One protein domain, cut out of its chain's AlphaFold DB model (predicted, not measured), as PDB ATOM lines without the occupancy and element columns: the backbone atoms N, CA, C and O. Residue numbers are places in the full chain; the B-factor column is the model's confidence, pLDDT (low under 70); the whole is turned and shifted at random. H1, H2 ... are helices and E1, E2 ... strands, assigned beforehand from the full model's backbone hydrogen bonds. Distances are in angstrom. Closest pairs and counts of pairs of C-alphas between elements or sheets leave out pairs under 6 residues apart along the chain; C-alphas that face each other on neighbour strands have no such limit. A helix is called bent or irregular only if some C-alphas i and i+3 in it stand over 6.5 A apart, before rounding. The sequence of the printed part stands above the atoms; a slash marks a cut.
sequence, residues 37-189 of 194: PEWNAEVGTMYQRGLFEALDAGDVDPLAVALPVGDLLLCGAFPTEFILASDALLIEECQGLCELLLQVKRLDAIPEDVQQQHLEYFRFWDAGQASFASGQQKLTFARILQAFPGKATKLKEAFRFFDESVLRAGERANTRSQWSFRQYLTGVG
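Overview. This is residues 37 to 189 of the 194 residues of an uncharacterized protein of Candidatus Peregrinibacteria bacterium Greene1014_49 (UniProt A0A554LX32). This is a rod of helices built along one long bent helix, H6, with H8 running back beside both of its arms, H6a and H6b, at the bend. H3 and H4 pack on H8 in the middle, H9 packs on H6a, H1 and E2 of a small hairpin pack on H6b, H7 folds back after H6b, and H5 lies toward the other end. The 153 printed residues hold, in order, antiparallel strands E1 and E2, then helices H1 to H9; the class is mostly helix. The whole is only just loose, close to compact, with a radius of gyration of the C-alphas of 18.0 A and spans of 59 by 27 by 25 A.

Arrangement. Begin at E1, residues 38 to 40, and E2, residues 45 to 47, an antiparallel hairpin where N 38 and O 47, 2.8 A apart, are within hydrogen-bond range. H1, residues 49 to 57, and H2, residues 62 to 66, are close but not clearly touching, the closest C-alphas, Leu 51 and Val 65, 7.5 A apart. H3, residues 70 to 77, and H4, residues 79 to 93, form a helical hairpin, closest at the C-alphas of Leu 74 and Phe 82, 4.6 A. H5, residues 95 to 103, touches no helix. Next find the hub, H6, residues 112 to 147, assigned as one helix by its hydrogen bonds but bent, with C-alphas 127 and 130 6.7 A apart; its arms are H6a, to 127, and H6b, from 130. H6b touches H1 with residues 143 to 147 alone, closest at the C-alphas of Leu 55 and Ala 147, 6.1 A. H7, residues 149 to 158, irregular with C-alphas 150 and 153 7.9 A apart, only just touches H6b, only at the corner, with 3 pairs of C-alphas within 8 A. H8, residues 162 to 176, touches H6b at a shallow tilt of 16 degrees, opposite ways, closest at the C-alphas of Ala 130 and Val 166, 4.4 A. H9, residues 181 to 188, touches H6a, closest at the C-alphas of Leu 119 and Phe 181, 5.8 A. Every O i to N i+4 pair is within hydrogen-bond range in H1, H2, H3, H5, H6a, H8 and H9, against 10 of 11 in H4, 12 of 14 in H6b and 4 of 6 in H7.

Along the chain. Find C-alpha 38, where E1 begins, at (-47.525, 29.992, 11.632). From C-alpha 112 at (-30.863, 54.682, -2.651), H6a runs 22.4 A; H6b then runs 25.3 A. H4 measures 21.2 A and H8 20.9 A. H9 ends at C-alpha 188, (-28.927, 47.402, 15.388).

Size, cuts and confidence. The two C-alphas farthest apart, those of Ala 109 and Gly 150, are 59.3 A apart. The printed part has no cut, and no link is long. Look for pLDDT under 70 at residues 37 to 39, 43 and 58 to 73.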
ATOM      1  N   PRO A  37     -43.747  27.974  13.770       64.19
ATOM      2  CA  PRO A  37     -44.689  29.038  14.005       64.19
ATOM      3  C   PRO A  37     -45.384  29.379  12.686       64.19
ATOM      4  O   PRO A  37     -44.751  29.545  11.644       64.19
ATOM      5  N   GLU A  38     -46.705  29.474  12.723       69.44
ATOM      6  CA  GLU A  38     -47.525  29.992  11.632       69.44
ATOM      7  C   GLU A  38     -47.937  31.424  11.993       69.44
ATOM      8  O   GLU A  38     -48.374  31.679  13.113       69.44
ATOM      9  N   TRP A  39     -47.804  32.392  11.084       69.88
ATOM     10  CA  TRP A  39     -48.251  33.755  11.386       69.88
ATOM     11  C   TRP A  39     -49.781  33.804  11.487       69.88
ATOM     12  O   TRP A  39     -50.480  33.478  10.526       69.88
ATOM     13  N   ASN A  40     -50.311  34.253  12.627       75.31
ATOM     14  CA  ASN A  40     -51.739  34.482  12.809       75.31
ATOM     15  C   ASN A  40     -52.042  35.984  12.733       75.31
ATOM     16  O   ASN A  40     -51.782  36.748  13.665       75.31
ATOM     17  N   ALA A  41     -52.627  36.392  11.607       73.62
ATOM     18  CA  ALA A  41     -52.935  37.787  11.317       73.62
ATOM     19  C   ALA A  41     -54.027  38.389  12.219       73.62
ATOM     20  O   ALA A  41     -54.026  39.599  12.422       73.62
ATOM     21  N   GLU A  42     -54.938  37.577  12.768       76.25
ATOM     22  CA  GLU A  42     -56.041  38.056  13.614       76.25
ATOM     23  C   GLU A  42     -55.531  38.575  14.963       76.25
ATOM     24  O   GLU A  42     -55.973  39.614  15.449       76.25
ATOM     25  N   VAL A  43     -54.562  37.869  15.552       69.44
ATOM     26  CA  VAL A  43     -53.960  38.235  16.844       69.44
ATOM     27  C   VAL A  43     -52.598  38.919  16.712       69.44
ATOM     28  O   VAL A  43     -52.037  39.347  17.720       69.44
ATOM     29  N   GLY A  44     -52.071  39.037  15.488       70.06
ATOM     30  CA  GLY A  44     -50.822  39.738  15.185       70.06
ATOM     31  C   GLY A  44     -49.588  39.106  15.831       70.06
ATOM     32  O   GLY A  44     -48.715  39.825  16.315       70.06
ATOM     33  N   THR A  45     -49.532  37.774  15.900       75.38
ATOM     34  CA  THR A  45     -48.401  37.045  16.492       75.38
ATOM     35  C   THR A  45     -48.221  35.668  15.858       75.38
ATOM     36  O   THR A  45     -49.039  35.221  15.051       75.38
ATOM     37  N   MET A  46     -47.148  34.979  16.243       74.62
ATOM     38  CA  MET A  46     -46.897  33.599  15.841       74.62
ATOM     39  C   MET A  46     -47.805  32.626  16.599       74.62
ATOM     40  O   MET A  46     -47.872  32.632  17.828       74.62
ATOM     41  N   TYR A  47     -48.487  31.768  15.848       74.56
ATOM     42  CA  TYR A  47     -49.317  30.669  16.316       74.56
ATOM     43  C   TYR A  47     -48.539  29.357  16.229       74.56
ATOM     44  O   TYR A  47     -48.026  28.986  15.176       74.56
ATOM     45  N   GLN A  48     -48.467  28.635  17.342       74.38
ATOM     46  CA  GLN A  48     -47.709  27.392  17.460       74.38
ATOM     47  C   GLN A  48     -48.674  26.206  17.517       74.38
ATOM     48  O   GLN A  48     -49.048  25.748  18.598       74.38
ATOM     49  N   ARG A  49     -49.110  25.722  16.344       75.25
ATOM     50  CA  ARG A  49     -50.136  24.666  16.240       75.25
ATOM     51  C   ARG A  49     -49.782  23.429  17.064       75.25
ATOM     52  O   ARG A  49     -50.592  23.001  17.881       75.25
ATOM     53  N   GLY A  50     -48.565  22.910  16.892       73.69
ATOM     54  CA  GLY A  50     -48.108  21.701  17.581       73.69
ATOM     55  C   GLY A  50     -48.106  21.855  19.103       73.69
ATOM     56  O   GLY A  50     -48.506  20.937  19.813       73.69
ATOM     57  N   LEU A  51     -47.740  23.039  19.614       75.56
ATOM     58  CA  LEU A  51     -47.829  23.326  21.046       75.56
ATOM     59  C   LEU A  51     -49.281  23.249  21.528       75.56
ATOM     60  O   LEU A  51     -49.555  22.670  22.575       75.56
ATOM     61  N   PHE A  52     -50.218  23.840  20.788       78.25
ATOM     62  CA  PHE A  52     -51.611  23.919  21.228       78.25
ATOM     63  C   PHE A  52     -52.304  22.562  21.175       78.25
ATOM     64  O   PHE A  52     -53.006  22.222  22.121       78.25
ATOM     65  N   GLU A  53     -52.056  21.776  20.128       77.69
ATOM     66  CA  GLU A  53     -52.541  20.396  20.023       77.69
ATOM     67  C   GLU A  53     -52.035  19.541  21.192       77.69
ATOM     68  O   GLU A  53     -52.805  18.798  21.800       77.69
ATOM     69  N   ALA A  54     -50.765  19.698  21.571       74.56
ATOM     70  CA  ALA A  54     -50.196  18.967  22.693       74.56
ATOM     71  C   ALA A  54     -50.783  19.422  24.044       74.56
ATOM     72  O   ALA A  54     -51.126  18.583  24.880       74.56
ATOM     73  N   LEU A  55     -50.953  20.737  24.250       76.44
ATOM     74  CA  LEU A  55     -51.618  21.280  25.442       76.44
ATOM     75  C   LEU A  55     -53.058  20.759  25.573       76.44
ATOM     76  O   LEU A  55     -53.463  20.398  26.676       76.44
ATOM     77  N   ASP A  56     -53.805  20.690  24.468       79.25
ATOM     78  CA  ASP A  56     -55.181  20.182  24.444       79.25
ATOM     79  C   ASP A  56     -55.243  18.664  24.718       79.25
ATOM     80  O   ASP A  56     -56.186  18.194  25.356       79.25
ATOM     81  N   ALA A  57     -54.229  17.901  24.294       76.56
ATOM     82  CA  ALA A  57     -54.111  16.465  24.568       76.56
ATOM     83  C   ALA A  57     -53.713  16.141  26.024       76.56
ATOM     84  O   ALA A  57     -53.923  15.020  26.483       76.56
ATOM     85  N   GLY A  58     -53.163  17.108  26.769       68.81
ATOM     86  CA  GLY A  58     -52.710  16.918  28.153       68.81
ATOM     87  C   GLY A  58     -51.360  16.197  28.295       68.81
ATOM     88  O   GLY A  58     -50.943  15.907  29.416       68.81
ATOM     89  N   ASP A  59     -50.654  15.959  27.187       64.38
ATOM     90  CA  ASP A  59     -49.431  15.146  27.103       64.38
ATOM     91  C   ASP A  59     -48.128  15.966  27.243       64.38
ATOM     92  O   ASP A  59     -47.071  15.578  26.737       64.38
ATOM     93  N   VAL A  60     -48.162  17.123  27.921       65.00
ATOM     94  CA  VAL A  60     -47.028  18.068  27.920       65.00
ATOM     95  C   VAL A  60     -46.405  18.269  29.297       65.00
ATOM     96  O   VAL A  60     -47.053  18.713  30.246       65.00
ATOM     97  N   ASP A  61     -45.094  18.021  29.380       64.69
ATOM     98  CA  ASP A  61     -44.267  18.458  30.504       64.69
ATOM     99  C   ASP A  61     -44.156  20.000  30.488       64.69
ATOM    100  O   ASP A  61     -43.718  20.572  29.490       64.69
ATOM    101  N   PRO A  62     -44.485  20.704  31.581       54.69
ATOM    102  CA  PRO A  62     -44.285  22.147  31.723       54.69
ATOM    103  C   PRO A  62     -42.889  22.660  31.327       54.69
ATOM    104  O   PRO A  62     -42.771  23.798  30.878       54.69
ATOM    105  N   LEU A  63     -41.832  21.852  31.481       50.97
ATOM    106  CA  LEU A  63     -40.479  22.197  31.022       50.97
ATOM    107  C   LEU A  63     -40.317  22.066  29.497       50.97
ATOM    108  O   LEU A  63     -39.556  22.826  28.903       50.97
ATOM    109  N   ALA A  64     -41.066  21.167  28.852       52.41
ATOM    110  CA  ALA A  64     -41.128  21.036  27.394       52.41
ATOM    111  C   ALA A  64     -41.943  22.161  26.729       52.41
ATOM    112  O   ALA A  64     -41.767  22.410  25.542       52.41
ATOM    113  N   VAL A  65     -42.777  22.878  27.495       57.06
ATOM    114  CA  VAL A  65     -43.445  24.119  27.059       57.06
ATOM    115  C   VAL A  65     -42.508  25.322  27.127       57.06
ATOM    116  O   VAL A  65     -42.689  26.257  26.369       57.06
ATOM    117  N   ALA A  66     -41.508  25.337  28.012       49.38
ATOM    118  CA  ALA A  66     -40.698  26.534  28.262       49.38
ATOM    119  C   ALA A  66     -39.667  26.841  27.154       49.38
ATOM    120  O   ALA A  66     -39.326  28.001  26.940       49.38
ATOM    121  N   LEU A  67     -39.177  25.814  26.452       44.22
ATOM    122  CA  LEU A  67     -38.138  25.920  25.415       44.22
ATOM    123  C   LEU A  67     -38.663  26.331  24.021       44.22
ATOM    124  O   LEU A  67     -37.994  27.130  23.371       44.22
ATOM    125  N   PRO A  68     -39.859  25.895  23.569       51.19
ATOM    126  CA  PRO A  68     -40.487  26.391  22.335       51.19
ATOM    127  C   PRO A  68     -40.961  27.841  22.383       51.19
ATOM    128  O   PRO A  68     -41.391  28.442  21.405       51.19
ATOM    129  N   VAL A  69     -40.924  28.380  23.582       56.03
ATOM    130  CA  VAL A  69     -41.575  29.593  24.024       56.03
ATOM    131  C   VAL A  69     -40.469  30.608  24.325       56.03
ATOM    132  O   VAL A  69     -40.636  31.475  25.166       56.03
ATOM    133  N   GLY A  70     -39.320  30.506  23.639       60.25
ATOM    134  CA  GLY A  70     -38.200  31.445  23.756       60.25
ATOM    135  C   GLY A  70     -38.667  32.886  23.572       60.25
ATOM    136  O   GLY A  70     -38.400  33.730  24.419       60.25
ATOM    137  N   ASP A  71     -39.503  33.128  22.568       67.75
ATOM    138  CA  ASP A  71     -40.138  34.426  22.352       67.75
ATOM    139  C   ASP A  71     -41.031  34.864  23.519       67.75
ATOM    140  O   ASP A  71     -40.948  36.004  23.967       67.75
ATOM    141  N   LEU A  72     -41.857  33.973  24.071       66.19
ATOM    142  CA  LEU A  72     -42.694  34.287  25.235       66.19
ATOM    143  C   LEU A  72     -41.861  34.495  26.506       66.19
ATOM    144  O   LEU A  72     -42.221  35.321  27.336       66.19
ATOM    145  N   LEU A  73     -40.789  33.723  26.692       68.56
ATOM    146  CA  LEU A  73     -39.871  33.824  27.819       68.56
ATOM    147  C   LEU A  73     -39.194  35.186  27.784       68.56
ATOM    148  O   LEU A  73     -39.193  35.900  28.781       68.56
ATOM    149  N   LEU A  74     -38.698  35.580  26.617       76.19
ATOM    150  CA  LEU A  74     -38.127  36.897  26.404       76.19
ATOM    151  C   LEU A  74     -39.185  37.988  26.634       76.19
ATOM    152  O   LEU A  74     -39.002  38.839  27.501       76.19
ATOM    153  N   CYS A  75     -40.339  37.923  25.964       80.50
ATOM    154  CA  CYS A  75     -41.394  38.936  26.086       80.50
ATOM    155  C   CYS A  75     -41.997  39.035  27.499       80.50
ATOM    156  O   CYS A  75     -42.392  40.116  27.930       80.50
ATOM    157  N   GLY A  76     -42.146  37.918  28.205       76.06
ATOM    158  CA  GLY A  76     -42.877  37.843  29.468       76.06
ATOM    159  C   GLY A  76     -41.991  37.914  30.706       76.06
ATOM    160  O   GLY A  76     -42.476  38.335  31.755       76.06
ATOM    161  N   ALA A  77     -40.716  37.529  30.607       72.69
ATOM    162  CA  ALA A  77     -39.798  37.471  31.745       72.69
ATOM    163  C   ALA A  77     -38.574  38.398  31.612       72.69
ATOM    164  O   ALA A  77     -38.055  38.840  32.637       72.69
ATOM    165  N   PHE A  78     -38.130  38.718  30.389       75.38
ATOM    166  CA  PHE A  78     -36.845  39.382  30.129       75.38
ATOM    167  C   PHE A  78     -36.964  40.505  29.078       75.38
ATOM    168  O   PHE A  78     -36.497  40.372  27.943       75.38
ATOM    169  N   PRO A  79     -37.586  41.644  29.437       77.81
ATOM    170  CA  PRO A  79     -37.931  42.704  28.487       77.81
ATOM    171  C   PRO A  79     -36.719  43.364  27.810       77.81
ATOM    172  O   PRO A  79     -36.846  43.898  26.712       77.81
ATOM    173  N   THR A  80     -35.539  43.364  28.439       78.06
ATOM    174  CA  THR A  80     -34.311  43.893  27.817       78.06
ATOM    175  C   THR A  80     -33.793  42.933  26.749       78.06
ATOM    176  O   THR A  80     -33.499  43.335  25.626       78.06
ATOM    177  N   GLU A  81     -33.707  41.655  27.094       81.62
ATOM    178  CA  GLU A  81     -33.218  40.583  26.240       81.62
ATOM    179  C   GLU A  81     -34.148  40.361  25.048       81.62
ATOM    180  O   GLU A  81     -33.664  40.089  23.957       81.62
ATOM    181  N   PHE A  82     -35.459  40.560  25.213       83.75
ATOM    182  CA  PHE A  82     -36.418  40.560  24.108       83.75
ATOM    183  C   PHE A  82     -36.049  41.559  23.005       83.75
ATOM    184  O   PHE A  82     -36.015  41.206  21.826       83.75
ATOM    185  N   ILE A  83     -35.719  42.794  23.383       85.94
ATOM    186  CA  ILE A  83     -35.326  43.841  22.436       85.94
ATOM    187  C   ILE A  83     -34.032  43.458  21.707       85.94
ATOM    188  O   ILE A  83     -33.965  43.548  20.482       85.94
ATOM    189  N   LEU A  84     -33.030  42.971  22.440       83.75
ATOM    190  CA  LEU A  84     -31.747  42.561  21.861       83.75
ATOM    191  C   LEU A  84     -31.877  41.332  20.948       83.75
ATOM    192  O   LEU A  84     -31.275  41.292  19.880       83.75
ATOM    193  N   ALA A  85     -32.686  40.348  21.339       82.88
ATOM    194  CA  ALA A  85     -32.952  39.165  20.529       82.88
ATOM    195  C   ALA A  85     -33.709  39.518  19.242       82.88
ATOM    196  O   ALA A  85     -33.397  38.986  18.183       82.88
ATOM    197  N   SER A  86     -34.648  40.466  19.313       86.75
ATOM    198  CA  SER A  86     -35.359  40.990  18.141       86.75
ATOM    199  C   SER A  86     -34.410  41.654  17.133       86.75
ATOM    200  O   SER A  86     -34.600  41.500  15.928       86.75
ATOM    201  N   ASP A  87     -33.373  42.353  17.607       89.81
ATOM    202  CA  ASP A  87     -32.335  42.943  16.750       89.81
ATOM    203  C   ASP A  87     -31.453  41.859  16.106       89.81
ATOM    204  O   ASP A  87     -31.182  41.909  14.907       89.81
ATOM    205  N   ALA A  88     -31.049  40.846  16.879       87.00
ATOM    206  CA  ALA A  88     -30.261  39.723  16.372       87.00
ATOM    207  C   ALA A  88     -31.020  38.923  15.300       87.00
ATOM    208  O   ALA A  88     -30.455  38.610  14.252       87.00
ATOM    209  N   LEU A  89     -32.309  38.660  15.528       86.44
ATOM    210  CA  LEU A  89     -33.161  37.964  14.568       86.44
ATOM    211  C   LEU A  89     -33.376  38.797  13.297       86.44
ATOM    212  O   LEU A  89     -33.345  38.250  12.200       86.44
ATOM    213  N   LEU A  90     -33.514  40.123  13.411       90.56
ATOM    214  CA  LEU A  90     -33.588  40.995  12.237       90.56
ATOM    215  C   LEU A  90     -32.330  40.886  11.361       90.56
ATOM    216  O   LEU A  90     -32.436  40.869  10.135       90.56
ATOM    217  N   ILE A  91     -31.146  40.822  11.975       89.69
ATOM    218  CA  ILE A  91     -29.878  40.640  11.254       89.69
ATOM    219  C   ILE A  91     -29.863  39.283  10.536       89.69
ATOM    220  O   ILE A  91     -29.473  39.228   9.368       89.69
ATOM    221  N   GLU A  92     -30.309  38.217  11.209       86.62
ATOM    222  CA  GLU A  92     -30.399  36.862  10.648       86.62
ATOM    223  C   GLU A  92     -31.346  36.802   9.438       86.62
ATOM    224  O   GLU A  92     -30.946  36.363   8.361       86.62
ATOM    225  N   GLU A  93     -32.562  37.341   9.567       84.88
ATOM    226  CA  GLU A  93     -33.550  37.417   8.478       84.88
ATOM    227  C   GLU A  93     -33.062  38.292   7.308       84.88
ATOM    228  O   GLU A  93     -33.439  38.096   6.151       84.88
ATOM    229  N   CYS A  94     -32.163  39.242   7.582       91.31
ATOM    230  CA  CYS A  94     -31.543  40.115   6.588       91.31
ATOM    231  C   CYS A  94     -30.164  39.620   6.119       91.31
ATOM    232  O   CYS A  94     -29.305  40.440   5.768       91.31
ATOM    233  N   GLN A  95     -29.930  38.303   6.064       90.44
ATOM    234  CA  GLN A  95     -28.642  37.738   5.641       90.44
ATOM    235  C   GLN A  95     -28.154  38.299   4.291       90.44
ATOM    236  O   GLN A  95     -26.991  38.679   4.169       90.44
ATOM    237  N   GLY A  96     -29.039  38.430   3.297       91.44
ATOM    238  CA  GLY A  96     -28.670  38.974   1.982       91.44
ATOM    239  C   GLY A  96     -28.150  40.417   2.042       91.44
ATOM    240  O   GLY A  96     -27.224  40.781   1.316       91.44
ATOM    241  N   LEU A  97     -28.678  41.236   2.958       94.00
ATOM    242  CA  LEU A  97     -28.145  42.575   3.198       94.00
ATOM    243  C   LEU A  97     -26.787  42.518   3.904       94.00
ATOM    244  O   LEU A  97     -25.899  43.294   3.562       94.00
ATOM    245  N   CYS A  98     -26.597  41.605   4.860       93.69
ATOM    246  CA  CYS A  98     -25.297  41.416   5.507       93.69
ATOM    247  C   CYS A  98     -24.215  41.057   4.481       93.69
ATOM    248  O   CYS A  98     -23.134  41.643   4.491       93.69
ATOM    249  N   GLU A  99     -24.519  40.148   3.556       93.69
ATOM    250  CA  GLU A  99     -23.617  39.767   2.467       93.69
ATOM    251  C   GLU A  99     -23.298  40.951   1.546       93.69
ATOM    252  O   GLU A  99     -22.132  41.174   1.217       93.69
ATOM    253  N   LEU A 100     -24.303  41.755   1.185       93.56
ATOM    254  CA  LEU A 100     -24.107  42.977   0.403       93.56
ATOM    255  C   LEU A 100     -23.201  43.983   1.131       93.56
ATOM    256  O   LEU A 100     -22.265  44.520   0.535       93.56
ATOM    257  N   LEU A 101     -23.451  44.225   2.420       94.75
ATOM    258  CA  LEU A 101     -22.686  45.169   3.238       94.75
ATOM    259  C   LEU A 101     -21.209  44.778   3.355       94.75
ATOM    260  O   LEU A 101     -20.346  45.652   3.334       94.75
ATOM    261  N   LEU A 102     -20.911  43.477   3.415       92.88
ATOM    262  CA  LEU A 102     -19.540  42.960   3.439       92.88
ATOM    263  C   LEU A 102     -18.807  43.112   2.096       92.88
ATOM    264  O   LEU A 102     -17.576  43.117   2.067       92.88
ATOM    265  N   GLN A 103     -19.535  43.224   0.982       93.06
ATOM    266  CA  GLN A 103     -18.956  43.349  -0.362       93.06
ATOM    267  C   GLN A 103     -18.704  44.803  -0.775       93.06
ATOM    268  O   GLN A 103     -17.805  45.077  -1.578       93.06
ATOM    269  N   VAL A 104     -19.484  45.749  -0.250       91.62
ATOM    270  CA  VAL A 104     -19.345  47.167  -0.594       91.62
ATOM    271  C   VAL A 104     -18.267  47.840   0.257       91.62
ATOM    272  O   VAL A 104     -18.161  47.639   1.461       91.62
ATOM    273  N   LYS A 105     -17.458  48.706  -0.369       88.44
ATOM    274  CA  LYS A 105     -16.417  49.474   0.343       88.44
ATOM    275  C   LYS A 105     -16.967  50.673   1.111       88.44
ATOM    276  O   LYS A 105     -16.292  51.187   1.991       88.44
ATOM    277  N   ARG A 106     -18.139  51.168   0.712       91.44
ATOM    278  CA  ARG A 106     -18.812  52.334   1.285       91.44
ATOM    279  C   ARG A 106     -20.317  52.152   1.154       91.44
ATOM    280  O   ARG A 106     -20.786  51.611   0.156       91.44
ATOM    281  N   LEU A 107     -21.058  52.658   2.133       90.12
ATOM    282  CA  LEU A 107     -22.524  52.593   2.164       90.12
ATOM    283  C   LEU A 107     -23.196  53.299   0.977       90.12
ATOM    284  O   LEU A 107     -24.230  52.840   0.508       90.12
ATOM    285  N   ASP A 108     -22.594  54.375   0.467       90.56
ATOM    286  CA  ASP A 108     -23.111  55.140  -0.678       90.56
ATOM    287  C   ASP A 108     -23.062  54.373  -2.010       90.56
ATOM    288  O   ASP A 108     -23.656  54.810  -2.991       90.56
ATOM    289  N   ALA A 109     -22.377  53.226  -2.051       93.31
ATOM    290  CA  ALA A 109     -22.373  52.338  -3.206       93.31
ATOM    291  C   ALA A 109     -23.655  51.492  -3.317       93.31
ATOM    292  O   ALA A 109     -23.902  50.914  -4.374       93.31
ATOM    293  N   ILE A 110     -24.456  51.402  -2.249       94.44
ATOM    294  CA  ILE A 110     -25.765  50.743  -2.288       94.44
ATOM    295  C   ILE A 110     -26.774  51.734  -2.887       94.44
ATOM    296  O   ILE A 110     -26.879  52.848  -2.370       94.44
ATOM    297  N   PRO A 111     -27.530  51.362  -3.937       95.25
ATOM    298  CA  PRO A 111     -28.550  52.229  -4.526       95.25
ATOM    299  C   PRO A 111     -29.566  52.749  -3.495       95.25
ATOM    300  O   PRO A 111     -29.961  52.024  -2.584       95.25
ATOM    301  N   GLU A 112     -29.982  54.012  -3.624       95.94
ATOM    302  CA  GLU A 112     -30.863  54.682  -2.651       95.94
ATOM    303  C   GLU A 112     -32.225  53.987  -2.506       95.94
ATOM    304  O   GLU A 112     -32.740  53.856  -1.399       95.94
ATOM    305  N   ASP A 113     -32.779  53.472  -3.602       96.88
ATOM    306  CA  ASP A 113     -34.015  52.692  -3.611       96.88
ATOM    307  C   ASP A 113     -33.880  51.383  -2.821       96.88
ATOM    308  O   ASP A 113     -34.775  51.033  -2.052       96.88
ATOM    309  N   VAL A 114     -32.738  50.698  -2.931       95.56
ATOM    310  CA  VAL A 114     -32.433  49.491  -2.146       95.56
ATOM    311  C   VAL A 114     -32.290  49.829  -0.661       95.56
ATOM    312  O   VAL A 114     -32.836  49.127   0.193       95.56
ATOM    313  N   GLN A 115     -31.605  50.929  -0.328       96.44
ATOM    314  CA  GLN A 115     -31.511  51.400   1.059       96.44
ATOM    315  C   GLN A 115     -32.899  51.705   1.637       96.44
ATOM    316  O   GLN A 115     -33.199  51.323   2.770       96.44
ATOM    317  N   GLN A 116     -33.755  52.362   0.853       96.62
ATOM    318  CA  GLN A 116     -35.098  52.746   1.268       96.62
ATOM    319  C   GLN A 116     -36.011  51.528   1.475       96.62
ATOM    320  O   GLN A 116     -36.723  51.477   2.477       96.62
ATOM    321  N   GLN A 117     -35.939  50.517   0.606       96.12
ATOM    322  CA  GLN A 117     -36.684  49.262   0.772       96.12
ATOM    323  C   GLN A 117     -36.322  48.543   2.078       96.12
ATOM    324  O   GLN A 117     -37.204  48.133   2.833       96.12
ATOM    325  N   HIS A 118     -35.027  48.427   2.392       96.69
ATOM    326  CA  HIS A 118     -34.604  47.832   3.661       96.69
ATOM    327  C   HIS A 118     -35.029  48.677   4.862       96.69
ATOM    328  O   HIS A 118     -35.474  48.132   5.868       96.69
ATOM    329  N   LEU A 119     -34.948  50.004   4.757       96.94
ATOM    330  CA  LEU A 119     -35.383  50.903   5.820       96.94
ATOM    331  C   LEU A 119     -36.886  50.773   6.112       96.94
ATOM    332  O   LEU A 119     -37.293  50.792   7.275       96.94
ATOM    333  N   GLU A 120     -37.712  50.612   5.080       96.06
ATOM    334  CA  GLU A 120     -39.142  50.322   5.222       96.06
ATOM    335  C   GLU A 120     -39.378  48.979   5.917       96.06
ATOM    336  O   GLU A 120     -40.170  48.913   6.860       96.06
ATOM    337  N   TYR A 121     -38.634  47.940   5.530       95.06
ATOM    338  CA  TYR A 121     -38.698  46.635   6.184       95.06
ATOM    339  C   TYR A 121     -38.288  46.695   7.666       95.06
ATOM    340  O   TYR A 121     -38.988  46.148   8.514       95.06
ATOM    341  N   PHE A 122     -37.217  47.413   8.018       96.50
ATOM    342  CA  PHE A 122     -36.774  47.557   9.412       96.50
ATOM    343  C   PHE A 122     -37.807  48.263  10.288       96.50
ATOM    344  O   PHE A 122     -38.060  47.862  11.423       96.50
ATOM    345  N   ARG A 123     -38.440  49.308   9.751       95.44
ATOM    346  CA  ARG A 123     -39.499  50.035  10.458       95.44
ATOM    347  C   ARG A 123     -40.734  49.167  10.643       95.44
ATOM    348  O   ARG A 123     -41.333  49.187  11.715       95.44
ATOM    349  N   PHE A 124     -41.097  48.398   9.618       93.12
ATOM    350  CA  PHE A 124     -42.162  47.407   9.720       93.12
ATOM    351  C   PHE A 124     -41.843  46.360  10.795       93.12
ATOM    352  O   PHE A 124     -42.692  46.084  11.644       93.12
ATOM    353  N   TRP A 125     -40.610  45.842  10.811       93.62
ATOM    354  CA  TRP A 125     -40.139  44.899  11.822       93.62
ATOM    355  C   TRP A 125     -40.307  45.457  13.231       93.62
ATOM    356  O   TRP A 125     -40.961  44.821  14.053       93.62
ATOM    357  N   ASP A 126     -39.775  46.654  13.500       94.88
ATOM    358  CA  ASP A 126     -39.854  47.296  14.815       94.88
ATOM    359  C   ASP A 126     -41.301  47.558  15.251       94.88
ATOM    360  O   ASP A 126     -41.661  47.277  16.397       94.88
ATOM    361  N   ALA A 127     -42.148  48.046  14.340       92.12
ATOM    362  CA  ALA A 127     -43.559  48.307  14.618       92.12
ATOM    363  C   ALA A 127     -44.336  47.031  15.000       92.12
ATOM    364  O   ALA A 127     -45.297  47.097  15.770       92.12
ATOM    365  N   GLY A 128     -43.913  45.866  14.503       90.44
ATOM    366  CA  GLY A 128     -44.538  44.579  14.803       90.44
ATOM    367  C   GLY A 128     -44.286  44.057  16.222       90.44
ATOM    368  O   GLY A 128     -45.075  43.257  16.722       90.44
ATOM    369  N   GLN A 129     -43.235  44.509  16.910       92.06
ATOM    370  CA  GLN A 129     -42.736  43.839  18.125       92.06
ATOM    371  C   GLN A 129     -43.623  44.064  19.354       92.06
ATOM    372  O   GLN A 129     -43.810  43.159  20.167       92.06
ATOM    373  N   ALA A 130     -44.237  45.244  19.468       93.00
ATOM    374  CA  ALA A 130     -45.210  45.518  20.526       93.00
ATOM    375  C   ALA A 130     -46.462  44.632  20.374       93.00
ATOM    376  O   ALA A 130     -46.929  44.020  21.337       93.00
ATOM    377  N   SER A 131     -46.969  44.510  19.144       90.31
ATOM    378  CA  SER A 131     -48.095  43.625  18.821       90.31
ATOM    379  C   SER A 131     -47.742  42.162  19.066       90.31
ATOM    380  O   SER A 131     -48.535  41.439  19.666       90.31
ATOM    381  N   PHE A 132     -46.529  41.755  18.693       89.19
ATOM    382  CA  PHE A 132     -46.025  40.409  18.917       89.19
ATOM    383  C   PHE A 132     -46.032  40.028  20.406       89.19
ATOM    384  O   PHE A 132     -46.646  39.020  20.765       89.19
ATOM    385  N   ALA A 133     -45.440  40.856  21.276       90.19
ATOM    386  CA  ALA A 133     -45.405  40.617  22.721       90.19
ATOM    387  C   ALA A 133     -46.816  40.572  23.339       90.19
ATOM    388  O   ALA A 133     -47.123  39.687  24.141       90.19
ATOM    389  N   SER A 134     -47.710  41.480  22.921       92.38
ATOM    390  CA  SER A 134     -49.109  41.480  23.370       92.38
ATOM    391  C   SER A 134     -49.866  40.230  22.905       92.38
ATOM    392  O   SER A 134     -50.632  39.641  23.671       92.38
ATOM    393  N   GLY A 135     -49.649  39.800  21.661       87.94
ATOM    394  CA  GLY A 135     -50.254  38.595  21.106       87.94
ATOM    395  C   GLY A 135     -49.790  37.335  21.834       87.94
ATOM    396  O   GLY A 135     -50.618  36.499  22.190       87.94
ATOM    397  N   GLN A 136     -48.495  37.235  22.153       85.25
ATOM    398  CA  GLN A 136     -47.933  36.120  22.919       85.25
ATOM    399  C   GLN A 136     -48.579  35.980  24.310       85.25
ATOM    400  O   GLN A 136     -48.901  34.871  24.744       85.25
ATOM    401  N   GLN A 137     -48.861  37.098  24.988       89.94
ATOM    402  CA  GLN A 137     -49.601  37.095  26.254       89.94
ATOM    403  C   GLN A 137     -51.056  36.626  26.078       89.94
ATOM    404  O   GLN A 137     -51.545  35.785  26.837       89.94
ATOM    405  N   LYS A 138     -51.770  37.184  25.094       89.75
ATOM    406  CA  LYS A 138     -53.209  36.936  24.891       89.75
ATOM    407  C   LYS A 138     -53.510  35.534  24.381       89.75
ATOM    408  O   LYS A 138     -54.568  34.995  24.695       89.75
ATOM    409  N   LEU A 139     -52.603  34.967  23.596       85.56
ATOM    410  CA  LEU A 139     -52.783  33.679  22.947       85.56
ATOM    411  C   LEU A 139     -52.006  32.585  23.691       85.56
ATOM    412  O   LEU A 139     -52.598  31.781  24.412       85.56
ATOM    413  N   THR A 140     -50.682  32.566  23.542       81.25
ATOM    414  CA  THR A 140     -49.817  31.475  24.011       81.25
ATOM    415  C   THR A 140     -49.838  31.357  25.531       81.25
ATOM    416  O   THR A 140     -50.138  30.290  26.068       81.25
ATOM    417  N   PHE A 141     -49.608  32.457  26.256       84.88
ATOM    418  CA  PHE A 141     -49.606  32.419  27.720       84.88
ATOM    419  C   PHE A 141     -50.980  32.082  28.301       84.88
ATOM    420  O   PHE A 141     -51.077  31.299  29.246       84.88
ATOM    421  N   ALA A 142     -52.054  32.624  27.721       88.31
ATOM    422  CA  ALA A 142     -53.414  32.307  28.142       88.31
ATOM    423  C   ALA A 142     -53.719  30.804  28.015       88.31
ATOM    424  O   ALA A 142     -54.272  30.213  28.945       88.31
ATOM    425  N   ARG A 143     -53.302  30.166  26.912       84.62
ATOM    426  CA  ARG A 143     -53.457  28.715  26.699       84.62
ATOM    427  C   ARG A 143     -52.630  27.902  27.698       84.62
ATOM    428  O   ARG A 143     -53.143  26.948  28.277       84.62
ATOM    429  N   ILE A 144     -51.402  28.328  27.998       80.25
ATOM    430  CA  ILE A 144     -50.562  27.697  29.030       80.25
ATOM    431  C   ILE A 144     -51.231  27.778  30.413       80.25
ATOM    432  O   ILE A 144     -51.271  26.791  31.146       80.25
ATOM    433  N   LEU A 145     -51.797  28.931  30.782       84.56
ATOM    434  CA  LEU A 145     -52.499  29.084  32.061       84.56
ATOM    435  C   LEU A 145     -53.736  28.182  32.169       84.56
ATOM    436  O   LEU A 145     -54.025  27.690  33.260       84.56
ATOM    437  N   GLN A 146     -54.448  27.960  31.060       86.50
ATOM    438  CA  GLN A 146     -55.591  27.043  30.998       86.50
ATOM    439  C   GLN A 146     -55.167  25.580  31.160       86.50
ATOM    440  O   GLN A 146     -55.834  24.841  31.878       86.50
ATOM    441  N   ALA A 147     -54.053  25.180  30.543       81.38
ATOM    442  CA  ALA A 147     -53.528  23.821  30.643       81.38
ATOM    443  C   ALA A 147     -52.952  23.502  32.036       81.38
ATOM    444  O   ALA A 147     -53.013  22.364  32.497       81.38
ATOM    445  N   PHE A 148     -52.427  24.509  32.751       79.19
ATOM    446  CA  PHE A 148     -51.789  24.327  34.062       79.19
ATOM    447  C   PHE A 148     -52.409  25.198  35.175       79.19
ATOM    448  O   PHE A 148     -51.695  25.979  35.819       79.19
ATOM    449  N   PRO A 149     -53.708  25.039  35.501       82.31
ATOM    450  CA  PRO A 149     -54.407  25.914  36.446       82.31
ATOM    451  C   PRO A 149     -53.800  25.870  37.858       82.31
ATOM    452  O   PRO A 149     -53.694  26.898  38.524       82.31
ATOM    453  N   GLY A 150     -53.293  24.709  38.292       78.88
ATOM    454  CA  GLY A 150     -52.607  24.554  39.582       78.88
ATOM    455  C   GLY A 150     -51.261  25.291  39.690       78.88
ATOM    456  O   GLY A 150     -50.716  25.417  40.785       78.88
ATOM    457  N   LYS A 151     -50.715  25.790  38.574       75.94
ATOM    458  CA  LYS A 151     -49.461  26.562  38.516       75.94
ATOM    459  C   LYS A 151     -49.681  28.021  38.111       75.94
ATOM    460  O   LYS A 151     -48.712  28.777  38.053       75.94
ATOM    461  N   ALA A 152     -50.930  28.432  37.880       78.19
ATOM    462  CA  ALA A 152     -51.266  29.723  37.287       78.19
ATOM    463  C   ALA A 152     -50.655  30.919  38.033       78.19
ATOM    464  O   ALA A 152     -50.115  31.818  37.396       78.19
ATOM    465  N   THR A 153     -50.682  30.924  39.370       76.44
ATOM    466  CA  THR A 153     -50.099  32.014  40.171       76.44
ATOM    467  C   THR A 153     -48.593  32.155  39.941       76.44
ATOM    468  O   THR A 153     -48.127  33.247  39.636       76.44
ATOM    469  N   LYS A 154     -47.841  31.047  40.011       71.00
ATOM    470  CA  LYS A 154     -46.381  31.050  39.803       71.00
ATOM    471  C   LYS A 154     -46.009  31.423  38.369       71.00
ATOM    472  O   LYS A 154     -45.047  32.146  38.154       71.00
ATOM    473  N   LEU A 155     -46.782  30.947  37.391       75.19
ATOM    474  CA  LEU A 155     -46.584  31.291  35.984       75.19
ATOM    475  C   LEU A 155     -46.832  32.784  35.737       75.19
ATOM    476  O   LEU A 155     -46.017  33.433  35.099       75.19
ATOM    477  N   LYS A 156     -47.907  33.363  36.284       82.44
ATOM    478  CA  LYS A 156     -48.168  34.811  36.177       82.44
ATOM    479  C   LYS A 156     -47.065  35.653  36.807       82.44
ATOM    480  O   LYS A 156     -46.735  36.699  36.270       82.44
ATOM    481  N   GLU A 157     -46.499  35.201  37.922       75.50
ATOM    482  CA  GLU A 157     -45.370  35.878  38.560       75.50
ATOM    483  C   GLU A 157     -44.096  35.810  37.706       75.50
ATOM    484  O   GLU A 157     -43.417  36.822  37.548       75.50
ATOM    485  N   ALA A 158     -43.801  34.644  37.120       72.69
ATOM    486  CA  ALA A 158     -42.637  34.450  36.257       72.69
ATOM    487  C   ALA A 158     -42.730  35.234  34.934       72.69
ATOM    488  O   ALA A 158     -41.719  35.739  34.460       72.69
ATOM    489  N   PHE A 159     -43.933  35.366  34.366       80.06
ATOM    490  CA  PHE A 159     -44.183  36.033  33.082       80.06
ATOM    491  C   PHE A 159     -44.903  37.388  33.247       80.06
ATOM    492  O   PHE A 159     -45.838  37.718  32.515       80.06
ATOM    493  N   ARG A 160     -44.515  38.172  34.257       84.62
ATOM    494  CA  ARG A 160     -45.209  39.418  34.632       84.62
ATOM    495  C   ARG A 160     -44.863  40.648  33.785       84.62
ATOM    496  O   ARG A 160     -45.456  41.699  34.003       84.62
ATOM    497  N   PHE A 161     -43.903  40.554  32.868       85.88
ATOM    498  CA  PHE A 161     -43.291  41.710  32.201       85.88
ATOM    499  C   PHE A 161     -43.785  41.966  30.769       85.88
ATOM    500  O   PHE A 161     -43.200  42.785  30.067       85.88
ATOM    501  N   PHE A 162     -44.880  41.336  30.331       91.00
ATOM    502  CA  PHE A 162     -45.432  41.574  28.991       91.00
ATOM    503  C   PHE A 162     -45.720  43.052  28.705       91.00
ATOM    504  O   PHE A 162     -45.310  43.554  27.663       91.00
ATOM    505  N   ASP A 163     -46.375  43.761  29.628       94.62
ATOM    506  CA  ASP A 163     -46.719  45.177  29.435       94.62
ATOM    507  C   ASP A 163     -45.463  46.054  29.309       94.62
ATOM    508  O   ASP A 163     -45.428  46.997  28.519       94.62
ATOM    509  N   GLU A 164     -44.402  45.708  30.042       94.38
ATOM    510  CA  GLU A 164     -43.112  46.386  29.942       94.38
ATOM    511  C   GLU A 164     -42.442  46.123  28.586       94.38
ATOM    512  O   GLU A 164     -41.962  47.061  27.950       94.38
ATOM    513  N   SER A 165     -42.455  44.879  28.104       92.56
ATOM    514  CA  SER A 165     -41.950  44.531  26.770       92.56
ATOM    515  C   SER A 165     -42.713  45.255  25.660       92.56
ATOM    516  O   SER A 165     -42.092  45.769  24.730       92.56
ATOM    517  N   VAL A 166     -44.043  45.355  25.770       95.62
ATOM    518  CA  VAL A 166     -44.892  46.104  24.827       95.62
ATOM    519  C   VAL A 166     -44.515  47.586  24.821       95.62
ATOM    520  O   VAL A 166     -44.320  48.161  23.748       95.62
ATOM    521  N   LEU A 167     -44.375  48.197  26.002       96.44
ATOM    522  CA  LEU A 167     -43.998  49.603  26.131       96.44
ATOM    523  C   LEU A 167     -42.623  49.869  25.508       96.44
ATOM    524  O   LEU A 167     -42.501  50.736  24.644       96.44
ATOM    525  N   ARG A 168     -41.607  49.087  25.887       94.69
ATOM    526  CA  ARG A 168     -40.234  49.241  25.385       94.69
ATOM    527  C   ARG A 168     -40.141  49.029  23.877       94.69
ATOM    528  O   ARG A 168     -39.444  49.780  23.197       94.69
ATOM    529  N   ALA A 169     -40.853  48.040  23.338       94.56
ATOM    530  CA  ALA A 169     -40.916  47.817  21.897       94.56
ATOM    531  C   ALA A 169     -41.550  49.015  21.171       94.56
ATOM    532  O   ALA A 169     -41.032  49.453  20.144       94.56
ATOM    533  N   GLY A 170     -42.618  49.594  21.732       96.00
ATOM    534  CA  GLY A 170     -43.247  50.804  21.203       96.00
ATOM    535  C   GLY A 170     -42.324  52.029  21.241       96.00
ATOM    536  O   GLY A 170     -42.192  52.737  20.243       96.00
ATOM    537  N   GLU A 171     -41.636  52.266  22.359       95.88
ATOM    538  CA  GLU A 171     -40.647  53.346  22.496       95.88
ATOM    539  C   GLU A 171     -39.485  53.191  21.509       95.88
ATOM    540  O   GLU A 171     -39.077  54.167  20.866       95.88
ATOM    541  N   ARG A 172     -38.986  51.961  21.332       94.44
ATOM    542  CA  ARG A 172     -37.956  51.638  20.340       94.44
ATOM    543  C   ARG A 172     -38.440  51.937  18.927       94.44
ATOM    544  O   ARG A 172     -37.753  52.662  18.211       94.44
ATOM    545  N   ALA A 173     -39.613  51.437  18.537       96.25
ATOM    546  CA  ALA A 173     -40.175  51.672  17.208       96.25
ATOM    547  C   ALA A 173     -40.347  53.171  16.921       96.25
ATOM    548  O   ALA A 173     -39.930  53.657  15.869       96.25
ATOM    549  N   ASN A 174     -40.866  53.932  17.888       96.50
ATOM    550  CA  ASN A 174     -41.000  55.383  17.775       96.50
ATOM    551  C   ASN A 174     -39.641  56.068  17.595       96.50
ATOM    552  O   ASN A 174     -39.477  56.877  16.682       96.50
ATOM    553  N   THR A 175     -38.654  55.711  18.419       95.00
ATOM    554  CA  THR A 175     -37.298  56.272  18.347       95.00
ATOM    555  C   THR A 175     -36.640  55.983  17.000       95.00
ATOM    556  O   THR A 175     -36.061  56.877  16.380       95.00
ATOM    557  N   ARG A 176     -36.741  54.740  16.523       96.12
ATOM    558  CA  ARG A 176     -36.078  54.289  15.297       96.12
ATOM    559  C   ARG A 176     -36.818  54.687  14.021       96.12
ATOM    560  O   ARG A 176     -36.198  54.765  12.965       96.12
ATOM    561  N   SER A 177     -38.099  55.052  14.096       95.56
ATOM    562  CA  SER A 177     -38.886  55.507  12.934       95.56
ATOM    563  C   SER A 177     -38.245  56.675  12.169       95.56
ATOM    564  O   SER A 177     -38.435  56.808  10.961       95.56
ATOM    565  N   GLN A 178     -37.440  57.490  12.857       93.75
ATOM    566  CA  GLN A 178     -36.763  58.664  12.302       93.75
ATOM    567  C   GLN A 178     -35.305  58.401  11.911       93.75
ATOM    568  O   GLN A 178     -34.636  59.293  11.393       93.75
ATOM    569  N   TRP A 179     -34.787  57.199  12.167       97.12
ATOM    570  CA  TRP A 179     -33.413  56.864  11.828       97.12
ATOM    571  C   TRP A 179     -33.234  56.799  10.310       97.12
ATOM    572  O   TRP A 179     -34.091  56.303   9.570       97.12
ATOM    573  N   SER A 180     -32.089  57.305   9.858       96.50
ATOM    574  CA  SER A 180     -31.548  57.039   8.524       96.50
ATOM    575  C   SER A 180     -31.098  55.582   8.401       96.50
ATOM    576  O   SER A 180     -30.852  54.911   9.405       96.50
ATOM    577  N   PHE A 181     -30.905  55.109   7.166       96.31
ATOM    578  CA  PHE A 181     -30.413  53.756   6.898       96.31
ATOM    579  C   PHE A 181     -29.108  53.448   7.651       96.31
ATOM    580  O   PHE A 181     -29.031  52.460   8.374       96.31
ATOM    581  N   ARG A 182     -28.117  54.353   7.603       95.38
ATOM    582  CA  ARG A 182     -26.857  54.194   8.352       95.38
ATOM    583  C   ARG A 182     -27.082  54.097   9.864       95.38
ATOM    584  O   ARG A 182     -26.487  53.233  10.500       95.38
ATOM    585  N   GLN A 183     -27.914  54.969  10.438       96.62
ATOM    586  CA  GLN A 183     -28.209  54.935  11.878       96.62
ATOM    587  C   GLN A 183     -28.866  53.616  12.284       96.62
ATOM    588  O   GLN A 183     -28.500  53.068  13.317       96.62
ATOM    589  N   TYR A 184     -29.768  53.083  11.453       96.38
ATOM    590  CA  TYR A 184     -30.363  51.764  11.661       96.38
ATOM    591  C   TYR A 184     -29.320  50.660  11.682       96.38
ATOM    592  O   TYR A 184     -29.236  49.921  12.659       96.38
ATOM    593  N   LEU A 185     -28.487  50.584  10.645       96.38
ATOM    594  CA  LEU A 185     -27.484  49.533  10.549       96.38
ATOM    595  C   LEU A 185     -26.522  49.557  11.743       96.38
ATOM    596  O   LEU A 185     -26.284  48.527  12.368       96.38
ATOM    597  N   THR A 186     -26.015  50.737  12.107       94.75
ATOM    598  CA  THR A 186     -25.103  50.891  13.248       94.75
ATOM    599  C   THR A 186     -25.797  50.643  14.587       94.75
ATOM    600  O   THR A 186     -25.218  49.999  15.454       94.75
ATOM    601  N   GLY A 187     -27.020  51.145  14.767       93.31
ATOM    602  CA  GLY A 187     -27.764  51.028  16.022       93.31
ATOM    603  C   GLY A 187     -28.271  49.616  16.314       93.31
ATOM    604  O   GLY A 187     -28.422  49.270  17.481       93.31
ATOM    605  N   VAL A 188     -28.522  48.815  15.275       93.38
ATOM    606  CA  VAL A 188     -28.927  47.402  15.388       93.38
ATOM    607  C   VAL A 188     -27.711  46.468  15.450       93.38
ATOM    608  O   VAL A 188     -27.781  45.420  16.081       93.38
ATOM    609  N   GLY A 189     -26.574  46.858  14.860       94.06
ATOM    610  CA  GLY A 189     -25.327  46.083  14.909       94.06
ATOM    611  C   GLY A 189     -24.994  45.312  13.628       94.06
ATOM    612  O   GLY A 189     -24.246  44.339  13.675       94.06
TER     613      GLY A 189